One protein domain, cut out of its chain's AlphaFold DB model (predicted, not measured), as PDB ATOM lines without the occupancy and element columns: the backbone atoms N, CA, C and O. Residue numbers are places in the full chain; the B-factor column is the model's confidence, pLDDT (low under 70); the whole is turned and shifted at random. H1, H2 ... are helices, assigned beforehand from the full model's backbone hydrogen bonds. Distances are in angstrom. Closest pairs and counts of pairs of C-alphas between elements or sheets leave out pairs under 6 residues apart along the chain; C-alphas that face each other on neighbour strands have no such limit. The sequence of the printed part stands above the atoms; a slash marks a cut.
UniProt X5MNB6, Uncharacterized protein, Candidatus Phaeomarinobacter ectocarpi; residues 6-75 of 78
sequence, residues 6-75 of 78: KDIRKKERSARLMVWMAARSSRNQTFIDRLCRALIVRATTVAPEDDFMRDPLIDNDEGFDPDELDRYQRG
ATOM      1  N   LYS A   6     -22.807  51.764   6.330       87.69
ATOM      2  CA  LYS A   6     -22.308  51.575   7.699       87.69
ATOM      3  C   LYS A   6     -22.589  50.162   8.214       87.69
ATOM      4  O   LYS A   6     -21.706  49.556   8.824       87.69
ATOM      5  N   ASP A   7     -23.771  49.626   7.933       90.88
ATOM      6  CA  ASP A   7     -24.163  48.278   8.348       90.88
ATOM      7  C   ASP A   7     -23.381  47.214   7.582       90.88
ATOM      8  O   ASP A   7     -22.946  46.226   8.174       90.88
ATOM      9  N   ILE A   8     -23.125  47.446   6.291       91.38
ATOM     10  CA  ILE A   8     -22.296  46.557   5.465       91.38
ATOM     11  C   ILE A   8     -20.878  46.480   6.038       91.38
ATOM     12  O   ILE A   8     -20.383  45.388   6.320       91.38
ATOM     13  N   ARG A   9     -20.245  47.627   6.313       92.44
ATOM     14  CA  ARG A   9     -18.895  47.670   6.904       92.44
ATOM     15  C   ARG A   9     -18.843  47.028   8.289       92.44
ATOM     16  O   ARG A   9     -17.856  46.381   8.634       92.44
ATOM     17  N   LYS A  10     -19.893  47.196   9.099       93.69
ATOM     18  CA  LYS A  10     -19.999  46.542  10.411       93.69
ATOM     19  C   LYS A  10     -20.049  45.019  10.260       93.69
ATOM     20  O   LYS A  10     -19.293  44.335  10.947       93.69
ATOM     21  N   LYS A  11     -20.868  44.507   9.333       92.56
ATOM     22  CA  LYS A  11     -20.960  43.071   9.023       92.56
ATOM     23  C   LYS A  11     -19.639  42.505   8.505       92.56
ATOM     24  O   LYS A  11     -19.220  41.434   8.937       92.56
ATOM     25  N   GLU A  12     -18.947  43.243   7.644       94.56
ATOM     26  CA  GLU A  12     -17.639  42.839   7.126       94.56
ATOM     27  C   GLU A  12     -16.605  42.704   8.255       94.56
ATOM     28  O   GLU A  12     -15.903  41.695   8.348       94.56
ATOM     29  N   ARG A  13     -16.547  43.682   9.169       94.31
ATOM     30  CA  ARG A  13     -15.651  43.628  10.336       94.31
ATOM     31  C   ARG A  13     -15.961  42.438  11.239       94.31
ATOM     32  O   ARG A  13     -15.031  41.754  11.661       94.31
ATOM     33  N   SER A  14     -17.240  42.164  11.504       91.94
ATOM     34  CA  SER A  14     -17.625  40.994  12.304       91.94
ATOM     35  C   SER A  14     -17.280  39.675  11.614       91.94
ATOM     36  O   SER A  14     -16.799  38.760  12.274       91.94
ATOM     37  N   ALA A  15     -17.453  39.586  10.292       92.75
ATOM     38  CA  ALA A  15     -17.102  38.389   9.532       92.75
ATOM     39  C   ALA A  15     -15.588  38.131   9.566       92.75
ATOM     40  O   ALA A  15     -15.157  37.019   9.866       92.75
ATOM     41  N   ARG A  16     -14.768  39.171   9.355       94.94
ATOM     42  CA  ARG A  16     -13.303  39.069   9.466       94.94
ATOM     43  C   ARG A  16     -12.864  38.616  10.858       94.94
ATOM     44  O   ARG A  16     -11.974  37.777  10.968       94.94
ATOM     45  N   LEU A  17     -13.497  39.141  11.909       93.69
ATOM     46  CA  LEU A  17     -13.213  38.729  13.283       93.69
ATOM     47  C   LEU A  17     -13.560  37.252  13.512       93.69
ATOM     48  O   LEU A  17     -12.741  36.528  14.071       93.69
ATOM     49  N   MET A  18     -14.724  36.792  13.043       90.94
ATOM     50  CA  MET A  18     -15.115  35.382  13.154       90.94
ATOM     51  C   MET A  18     -14.125  34.452  12.449       90.94
ATOM     52  O   MET A  18     -13.681  33.477  13.050       90.94
ATOM     53  N   VAL A  19     -13.715  34.780  11.220       93.19
ATOM     54  CA  VAL A  19     -12.723  33.983  10.475       93.19
ATOM     55  C   VAL A  19     -11.387  33.933  11.220       93.19
ATOM     56  O   VAL A  19     -10.782  32.869  11.347       93.19
ATOM     57  N   TRP A  20     -10.940  35.065  11.767       93.62
ATOM     58  CA  TRP A  20      -9.711  35.125  12.556       93.62
ATOM     59  C   TRP A  20      -9.792  34.265  13.825       93.62
ATOM     60  O   TRP A  20      -8.867  33.505  14.115       93.62
ATOM     61  N   MET A  21     -10.907  34.328  14.559       91.81
ATOM     62  CA  MET A  21     -11.127  33.505  15.751       91.81
ATOM     63  C   MET A  21     -11.173  32.014  15.411       91.81
ATOM     64  O   MET A  21     -10.549  31.218  16.113       91.81
ATOM     65  N   ALA A  22     -11.843  31.638  14.318       89.38
ATOM     66  CA  ALA A  22     -11.895  30.261  13.836       89.38
ATOM     67  C   ALA A  22     -10.492  29.730  13.518       89.38
ATOM     68  O   ALA A  22     -10.089  28.692  14.048       89.38
ATOM     69  N   ALA A  23      -9.697  30.497  12.767       90.56
ATOM     70  CA  ALA A  23      -8.320  30.141  12.434       90.56
ATOM     71  C   ALA A  23      -7.397  30.027  13.662       90.56
ATOM     72  O   ALA A  23      -6.446  29.247  13.646       90.56
ATOM     73  N   ARG A  24      -7.643  30.794  14.733       90.19
ATOM     74  CA  ARG A  24      -6.891  30.661  15.992       90.19
ATOM     75  C   ARG A  24      -7.341  29.469  16.822       90.19
ATOM     76  O   ARG A  24      -6.500  28.764  17.374       90.19
ATOM     77  N   SER A  25      -8.648  29.225  16.888       87.75
ATOM     78  CA  SER A  25      -9.217  28.128  17.675       87.75
ATOM     79  C   SER A  25      -8.700  26.749  17.255       87.75
ATOM     80  O   SER A  25      -8.520  25.885  18.110       87.75
ATOM     81  N   SER A  26      -8.385  26.565  15.967       83.88
ATOM     82  CA  SER A  26      -7.861  25.304  15.433       83.88
ATOM     83  C   SER A  26      -6.434  24.995  15.891       83.88
ATOM     84  O   SER A  26      -6.043  23.832  15.919       83.88
ATOM     85  N   ARG A  27      -5.650  26.009  16.284       89.19
ATOM     86  CA  ARG A  27      -4.247  25.830  16.697       89.19
ATOM     87  C   ARG A  27      -4.124  25.308  18.125       89.19
ATOM     88  O   ARG A  27      -3.267  24.477  18.390       89.19
ATOM     89  N   ASN A  28      -4.967  25.792  19.043       85.31
ATOM     90  CA  ASN A  28      -5.036  25.363  20.451       85.31
ATOM     91  C   ASN A  28      -3.694  25.392  21.233       85.31
ATOM     92  O   ASN A  28      -3.519  24.649  22.201       85.31
ATOM     93  N   GLN A  29      -2.742  26.245  20.839       90.50
ATOM     94  CA  GLN A  29      -1.402  26.301  21.445       90.50
ATOM     95  C   GLN A  29      -1.322  27.319  22.585       90.50
ATOM     96  O   GLN A  29      -0.679  27.072  23.601       90.50
ATOM     97  N   THR A  30      -1.991  28.463  22.434       93.75
ATOM     98  CA  THR A  30      -1.937  29.571  23.397       93.75
ATOM     99  C   THR A  30      -3.235  29.712  24.197       93.75
ATOM    100  O   THR A  30      -4.286  29.201  23.807       93.75
ATOM    101  N   PHE A  31      -3.195  30.456  25.309       92.62
ATOM    102  CA  PHE A  31      -4.397  30.789  26.090       92.62
ATOM    103  C   PHE A  31      -5.464  31.513  25.259       92.62
ATOM    104  O   PHE A  31      -6.653  31.251  25.427       92.62
ATOM    105  N   ILE A  32      -5.047  32.370  24.322       91.75
ATOM    106  CA  ILE A  32      -5.958  33.058  23.398       91.75
ATOM    107  C   ILE A  32      -6.635  32.052  22.466       91.75
ATOM    108  O   ILE A  32      -7.836  32.147  22.240       91.75
ATOM    109  N   ASP A  33      -5.905  31.055  21.968       90.94
ATOM    110  CA  ASP A  33      -6.484  30.030  21.093       90.94
ATOM    111  C   ASP A  33      -7.518  29.185  21.846       90.94
ATOM    112  O   ASP A  33      -8.593  28.905  21.316       90.94
ATOM    113  N   ARG A  34      -7.229  28.842  23.110       91.56
ATOM    114  CA  ARG A  34      -8.170  28.141  24.001       91.56
ATOM    115  C   ARG A  34      -9.420  28.974  24.274       91.56
ATOM    116  O   ARG A  34     -10.521  28.431  24.249       91.56
ATOM    117  N   LEU A  35      -9.266  30.283  24.477       93.81
ATOM    118  CA  LEU A  35     -10.393  31.200  24.633       93.81
ATOM    119  C   LEU A  35     -11.231  31.282  23.349       93.81
ATOM    120  O   LEU A  35     -12.448  31.134  23.412       93.81
ATOM    121  N   CYS A  36     -10.603  31.456  22.181       91.31
ATOM    122  CA  CYS A  36     -11.302  31.447  20.892       91.31
ATOM    123  C   CYS A  36     -12.051  30.128  20.671       91.31
ATOM    124  O   CYS A  36     -13.198  30.147  20.232       91.31
ATOM    125  N   ARG A  37     -11.440  28.994  21.028       91.12
ATOM    126  CA  ARG A  37     -12.081  27.677  20.981       91.12
ATOM    127  C   ARG A  37     -13.294  27.600  21.902       91.12
ATOM    128  O   ARG A  37     -14.346  27.168  21.448       91.12
ATOM    129  N   ALA A  38     -13.180  28.045  23.152       91.50
ATOM    130  CA  ALA A  38     -14.299  28.045  24.094       91.50
ATOM    131  C   ALA A  38     -15.469  28.913  23.603       91.50
ATOM    132  O   ALA A  38     -16.623  28.504  23.697       91.50
ATOM    133  N   LEU A  39     -15.172  30.087  23.036       91.31
ATOM    134  CA  LEU A  39     -16.186  30.985  22.478       91.31
ATOM    135  C   LEU A  39     -16.890  30.381  21.261       91.31
ATOM    136  O   LEU A  39     -18.108  30.482  21.167       91.31
ATOM    137  N   ILE A  40     -16.144  29.742  20.354       89.19
ATOM    138  CA  ILE A  40     -16.732  29.080  19.183       89.19
ATOM    139  C   ILE A  40     -17.589  27.904  19.616       89.19
ATOM    140  O   ILE A  40     -18.744  27.856  19.225       89.19
ATOM    141  N   VAL A  41     -17.066  27.026  20.479       89.88
ATOM    142  CA  VAL A  41     -17.837  25.899  21.014       89.88
ATOM    143  C   VAL A  41     -19.131  26.415  21.618       89.88
ATOM    144  O   VAL A  41     -20.181  25.972  21.191       89.88
ATOM    145  N   ARG A  42     -19.093  27.410  22.509       88.56
ATOM    146  CA  ARG A  42     -20.305  27.981  23.114       88.56
ATOM    147  C   ARG A  42     -21.289  28.565  22.093       88.56
ATOM    148  O   ARG A  42     -22.486  28.540  22.343       88.56
ATOM    149  N   ALA A  43     -20.803  29.133  20.993       86.62
ATOM    150  CA  ALA A  43     -21.656  29.720  19.963       86.62
ATOM    151  C   ALA A  43     -22.252  28.676  19.004       86.62
ATOM    152  O   ALA A  43     -23.286  28.944  18.402       86.62
ATOM    153  N   THR A  44     -21.594  27.526  18.833       84.62
ATOM    154  CA  THR A  44     -21.988  26.494  17.861       84.62
ATOM    155  C   THR A  44     -22.519  25.216  18.496       84.62
ATOM    156  O   THR A  44     -23.049  24.376  17.778       84.62
ATOM    157  N   THR A  45     -22.343  25.015  19.804       83.44
ATOM    158  CA  THR A  45     -22.969  23.888  20.500       83.44
ATOM    159  C   THR A  45     -24.451  24.169  20.618       83.44
ATOM    160  O   THR A  45     -24.873  25.103  21.296       83.44
ATOM    161  N   VAL A  46     -25.222  23.352  19.915       78.38
ATOM    162  CA  VAL A  46     -26.663  23.246  20.086       78.38
ATOM    163  C   VAL A  46     -26.896  22.392  21.330       78.38
ATOM    164  O   VAL A  46     -26.134  21.453  21.594       78.38
ATOM    165  N   ALA A  47     -27.876  22.772  22.144       75.12
ATOM    166  CA  ALA A  47     -28.262  21.950  23.277       75.12
ATOM    167  C   ALA A  47     -28.776  20.600  22.739       75.12
ATOM    168  O   ALA A  47     -29.437  20.604  21.705       75.12
ATOM    169  N   PRO A  48     -28.454  19.452  23.361       68.00
ATOM    170  CA  PRO A  48     -28.872  18.145  22.848       68.00
ATOM    171  C   PRO A  48     -30.379  18.054  22.575       68.00
ATOM    172  O   PRO A  48     -30.782  17.445  21.596       68.00
ATOM    173  N   GLU A  49     -31.189  18.716  23.399       71.44
ATOM    174  CA  GLU A  49     -32.640  18.837  23.247       71.44
ATOM    175  C   GLU A  49     -33.102  19.573  21.975       71.44
ATOM    176  O   GLU A  49     -34.212  19.338  21.507       71.44
ATOM    177  N   ASP A  50     -32.254  20.431  21.407       70.44
ATOM    178  CA  ASP A  50     -32.509  21.198  20.181       70.44
ATOM    179  C   ASP A  50     -31.749  20.616  18.967       70.44
ATOM    180  O   ASP A  50     -31.819  21.156  17.857       70.44
ATOM    181  N   ASP A  51     -30.983  19.537  19.166       68.56
ATOM    182  CA  ASP A  51     -30.196  18.869  18.133       68.56
ATOM    183  C   ASP A  51     -31.015  17.744  17.493       68.56
ATOM    184  O   ASP A  51     -31.134  16.647  18.032       68.56
ATOM    185  N   PHE A  52     -31.560  18.011  16.302       65.94
ATOM    186  CA  PHE A  52     -32.343  17.044  15.524       65.94
ATOM    187  C   PHE A  52     -31.618  15.706  15.315       65.94
ATOM    188  O   PHE A  52     -32.272  14.675  15.256       65.94
ATOM    189  N   MET A  53     -30.282  15.700  15.222       66.56
ATOM    190  CA  MET A  53     -29.499  14.472  15.021       66.56
ATOM    191  C   MET A  53     -29.317  13.643  16.301       66.56
ATOM    192  O   MET A  53     -28.742  12.561  16.232       66.56
ATOM    193  N   ARG A  54     -29.770  14.152  17.450       61.88
ATOM    194  CA  ARG A  54     -29.777  13.477  18.758       61.88
ATOM    195  C   ARG A  54     -31.193  13.275  19.290       61.88
ATOM    196  O   ARG A  54     -31.401  13.111  20.492       61.88
ATOM    197  N   ASP A  55     -32.180  13.326  18.397       65.12
ATOM    198  CA  ASP A  55     -33.542  12.934  18.727       65.12
ATOM    199  C   ASP A  55     -33.518  11.473  19.226       65.12
ATOM    200  O   ASP A  55     -32.896  10.626  18.575       65.12
ATOM    201  N   PRO A  56     -34.188  11.145  20.349       65.00
ATOM    202  CA  PRO A  56     -34.355   9.768  20.803       65.00
ATOM    203  C   PRO A  56     -34.824   8.804  19.708       65.00
ATOM    204  O   PRO A  56     -34.542   7.613  19.799       65.00
ATOM    205  N   LEU A  57     -35.537   9.282  18.684       61.62
ATOM    206  CA  LEU A  57     -35.939   8.466  17.541       61.62
ATOM    207  C   LEU A  57     -34.754   8.019  16.669       61.62
ATOM    208  O   LEU A  57     -34.801   6.923  16.130       61.62
ATOM    209  N   ILE A  58     -33.714   8.847  16.535       63.28
ATOM    210  CA  ILE A  58     -32.509   8.557  15.740       63.28
ATOM    211  C   ILE A  58     -31.490   7.780  16.577       63.28
ATOM    212  O   ILE A  58     -30.921   6.804  16.100       63.28
ATOM    213  N   ASP A  59     -31.286   8.173  17.838       65.94
ATOM    214  CA  ASP A  59     -30.342   7.495  18.738       65.94
ATOM    215  C   ASP A  59     -30.775   6.050  19.066       65.94
ATOM    216  O   ASP A  59     -29.922   5.208  19.343       65.94
ATOM    217  N   ASN A  60     -32.084   5.757  19.025       66.75
ATOM    218  CA  ASN A  60     -32.635   4.407  19.198       66.75
ATOM    219  C   ASN A  60     -33.025   3.734  17.869       66.75
ATOM    220  O   ASN A  60     -33.688   2.695  17.897       66.75
ATOM    221  N   ASP A  61     -32.656   4.307  16.718       67.12
ATOM    222  CA  ASP A  61     -32.791   3.623  15.432       67.12
ATOM    223  C   ASP A  61     -31.690   2.556  15.342       67.12
ATOM    224  O   ASP A  61     -30.603   2.763  14.795       67.12
ATOM    225  N   GLU A  62     -31.950   1.406  15.967       64.12
ATOM    226  CA  GLU A  62     -31.218   0.171  15.709       64.12
ATOM    227  C   GLU A  62     -31.532  -0.235  14.268       64.12
ATOM    228  O   GLU A  62     -32.475  -0.977  13.996       64.12
ATOM    229  N   GLY A  63     -30.780   0.330  13.322       64.19
ATOM    230  CA  GLY A  63     -30.918  -0.004  11.912       64.19
ATOM    231  C   GLY A  63     -30.929  -1.521  11.708       64.19
ATOM    232  O   GLY A  63     -30.248  -2.268  12.408       64.19
ATOM    233  N   PHE A  64     -31.714  -1.989  10.744       65.44
ATOM    234  CA  PHE A  64     -31.875  -3.421  10.506       65.44
ATOM    235  C   PHE A  64     -30.613  -4.017   9.874       65.44
ATOM    236  O   PHE A  64     -30.088  -3.463   8.903       65.44
ATOM    237  N   ASP A  65     -30.155  -5.164  10.382       76.69
ATOM    238  CA  ASP A  65     -29.142  -5.975   9.705       76.69
ATOM    239  C   ASP A  65     -29.706  -6.413   8.336       76.69
ATOM    240  O   ASP A  65     -30.741  -7.093   8.292       76.69
ATOM    241  N   PRO A  66     -29.088  -6.023   7.202       74.81
ATOM    242  CA  PRO A  66     -29.585  -6.368   5.871       74.81
ATOM    243  C   PRO A  66     -29.789  -7.874   5.684       74.81
ATOM    244  O   PRO A  66     -30.729  -8.285   5.001       74.81
ATOM    245  N   ASP A  67     -28.951  -8.684   6.332       78.75
ATOM    246  CA  ASP A  67     -29.022 -10.140   6.260       78.75
ATOM    247  C   ASP A  67     -30.192 -10.695   7.094       78.75
ATOM    248  O   ASP A  67     -30.758 -11.740   6.773       78.75
ATOM    249  N   GLU A  68     -30.595 -10.016   8.171       73.00
ATOM    250  CA  GLU A  68     -31.811 -10.338   8.928       73.00
ATOM    251  C   GLU A  68     -33.073  -9.969   8.141       73.00
ATOM    252  O   GLU A  68     -34.011 -10.765   8.057       73.00
ATOM    253  N   LEU A  69     -33.071  -8.807   7.482       72.62
ATOM    254  CA  LEU A  69     -34.189  -8.362   6.653       72.62
ATOM    255  C   LEU A  69     -34.411  -9.284   5.445       72.62
ATOM    256  O   LEU A  69     -35.553  -9.623   5.136       72.62
ATOM    257  N   ASP A  70     -33.339  -9.716   4.777       80.62
ATOM    258  CA  ASP A  70     -33.403 -10.636   3.634       80.62
ATOM    259  C   ASP A  70     -33.900 -12.032   4.060       80.62
ATOM    260  O   ASP A  70     -34.754 -12.617   3.390       80.62
ATOM    261  N   ARG A  71     -33.468 -12.540   5.225       79.50
ATOM    262  CA  ARG A  71     -33.990 -13.792   5.809       79.50
ATOM    263  C   ARG A  71     -35.481 -13.702   6.133       79.50
ATOM    264  O   ARG A  71     -36.254 -14.570   5.724       79.50
ATOM    265  N   TYR A  72     -35.907 -12.616   6.779       75.44
ATOM    266  CA  TYR A  72     -37.319 -12.376   7.076       75.44
ATOM    267  C   TYR A  72     -38.168 -12.259   5.797       75.44
ATOM    268  O   TYR A  72     -39.241 -12.853   5.703       75.44
ATOM    269  N   GLN A  73     -37.676 -11.555   4.769       79.06
ATOM    270  CA  GLN A  73     -38.362 -11.426   3.473       79.06
ATOM    271  C   GLN A  73     -38.481 -12.754   2.718       79.06
ATOM    272  O   GLN A  73     -39.431 -12.950   1.957       79.06
ATOM    273  N   ARG A  74     -37.555 -13.686   2.949       84.94
ATOM    274  CA  ARG A  74     -37.604 -15.058   2.423       84.94
ATOM    275  C   ARG A  74     -38.497 -15.991   3.245       84.94
ATOM    276  O   ARG A  74     -38.684 -17.141   2.853       84.94
ATOM    277  N   GLY A  75     -39.095 -15.497   4.331       75.44
ATOM    278  CA  GLY A  75     -40.001 -16.257   5.191       75.44
ATOM    279  C   GLY A  75     -39.287 -17.196   6.162       75.44
ATOM    280  O   GLY A  75     -39.914 -18.113   6.694       75.44
TER     281      GLY A  75
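AT A GLANCE: This is residues 6 to 75 of the 78 residues of an uncharacterized protein of Candidatus Phaeomarinobacter ectocarpi (UniProt X5MNB6). Two helices, H1 and H2, meet near the end of H1 as a V, and a long free tail runs out from H2, holding the small helices H3 and H4. The tail makes most of the length. The printed part has 70 residues with four named helices, H1 to H4 in order, and no named strand; the class is all helix. It is extended, with a radius of gyration of the C-alphas of 22.0 A and spans of 69 by 34 by 20 A.

IN THESE COORDINATES: H1, residues 6 to 25, is 28.6 A long and begins at C-alpha 6 (-22.308, 51.575, 7.699). H2, residues 31 to 44, is 19.9 A long. H3, residues 56 to 59, is 5.1 A long. H4, residues 66 to 73, is 10.4 A long and ends at C-alpha 73 (-38.362, -11.426, 3.473).

HOW THE PARTS SIT: H1 touches H2 with residues 21 to 25 alone; the closest C-alphas, of Ser 25 and Arg 37, are 4.4 A apart. Their lines stand at a steep tilt of 64 degrees, opposite ways. H3 and H4 are apart from each other and from H1 and H2. In H1, H2 and H4 every O i to N i+4 pair is within hydrogen-bond range; H3 is too short for such a pair.

THE WHOLE: The C-alphas farthest apart, of Lys 6 and Gly 75, are 70.1 A apart. Residues 6 to 17 and 42 to 75 stand free. The printed part has no cut, and the link from H2 to H3, 11 residues, is long. Mean pLDDT of the printed part is 82.2; residue 48 and residues 51 to 64 are under 70.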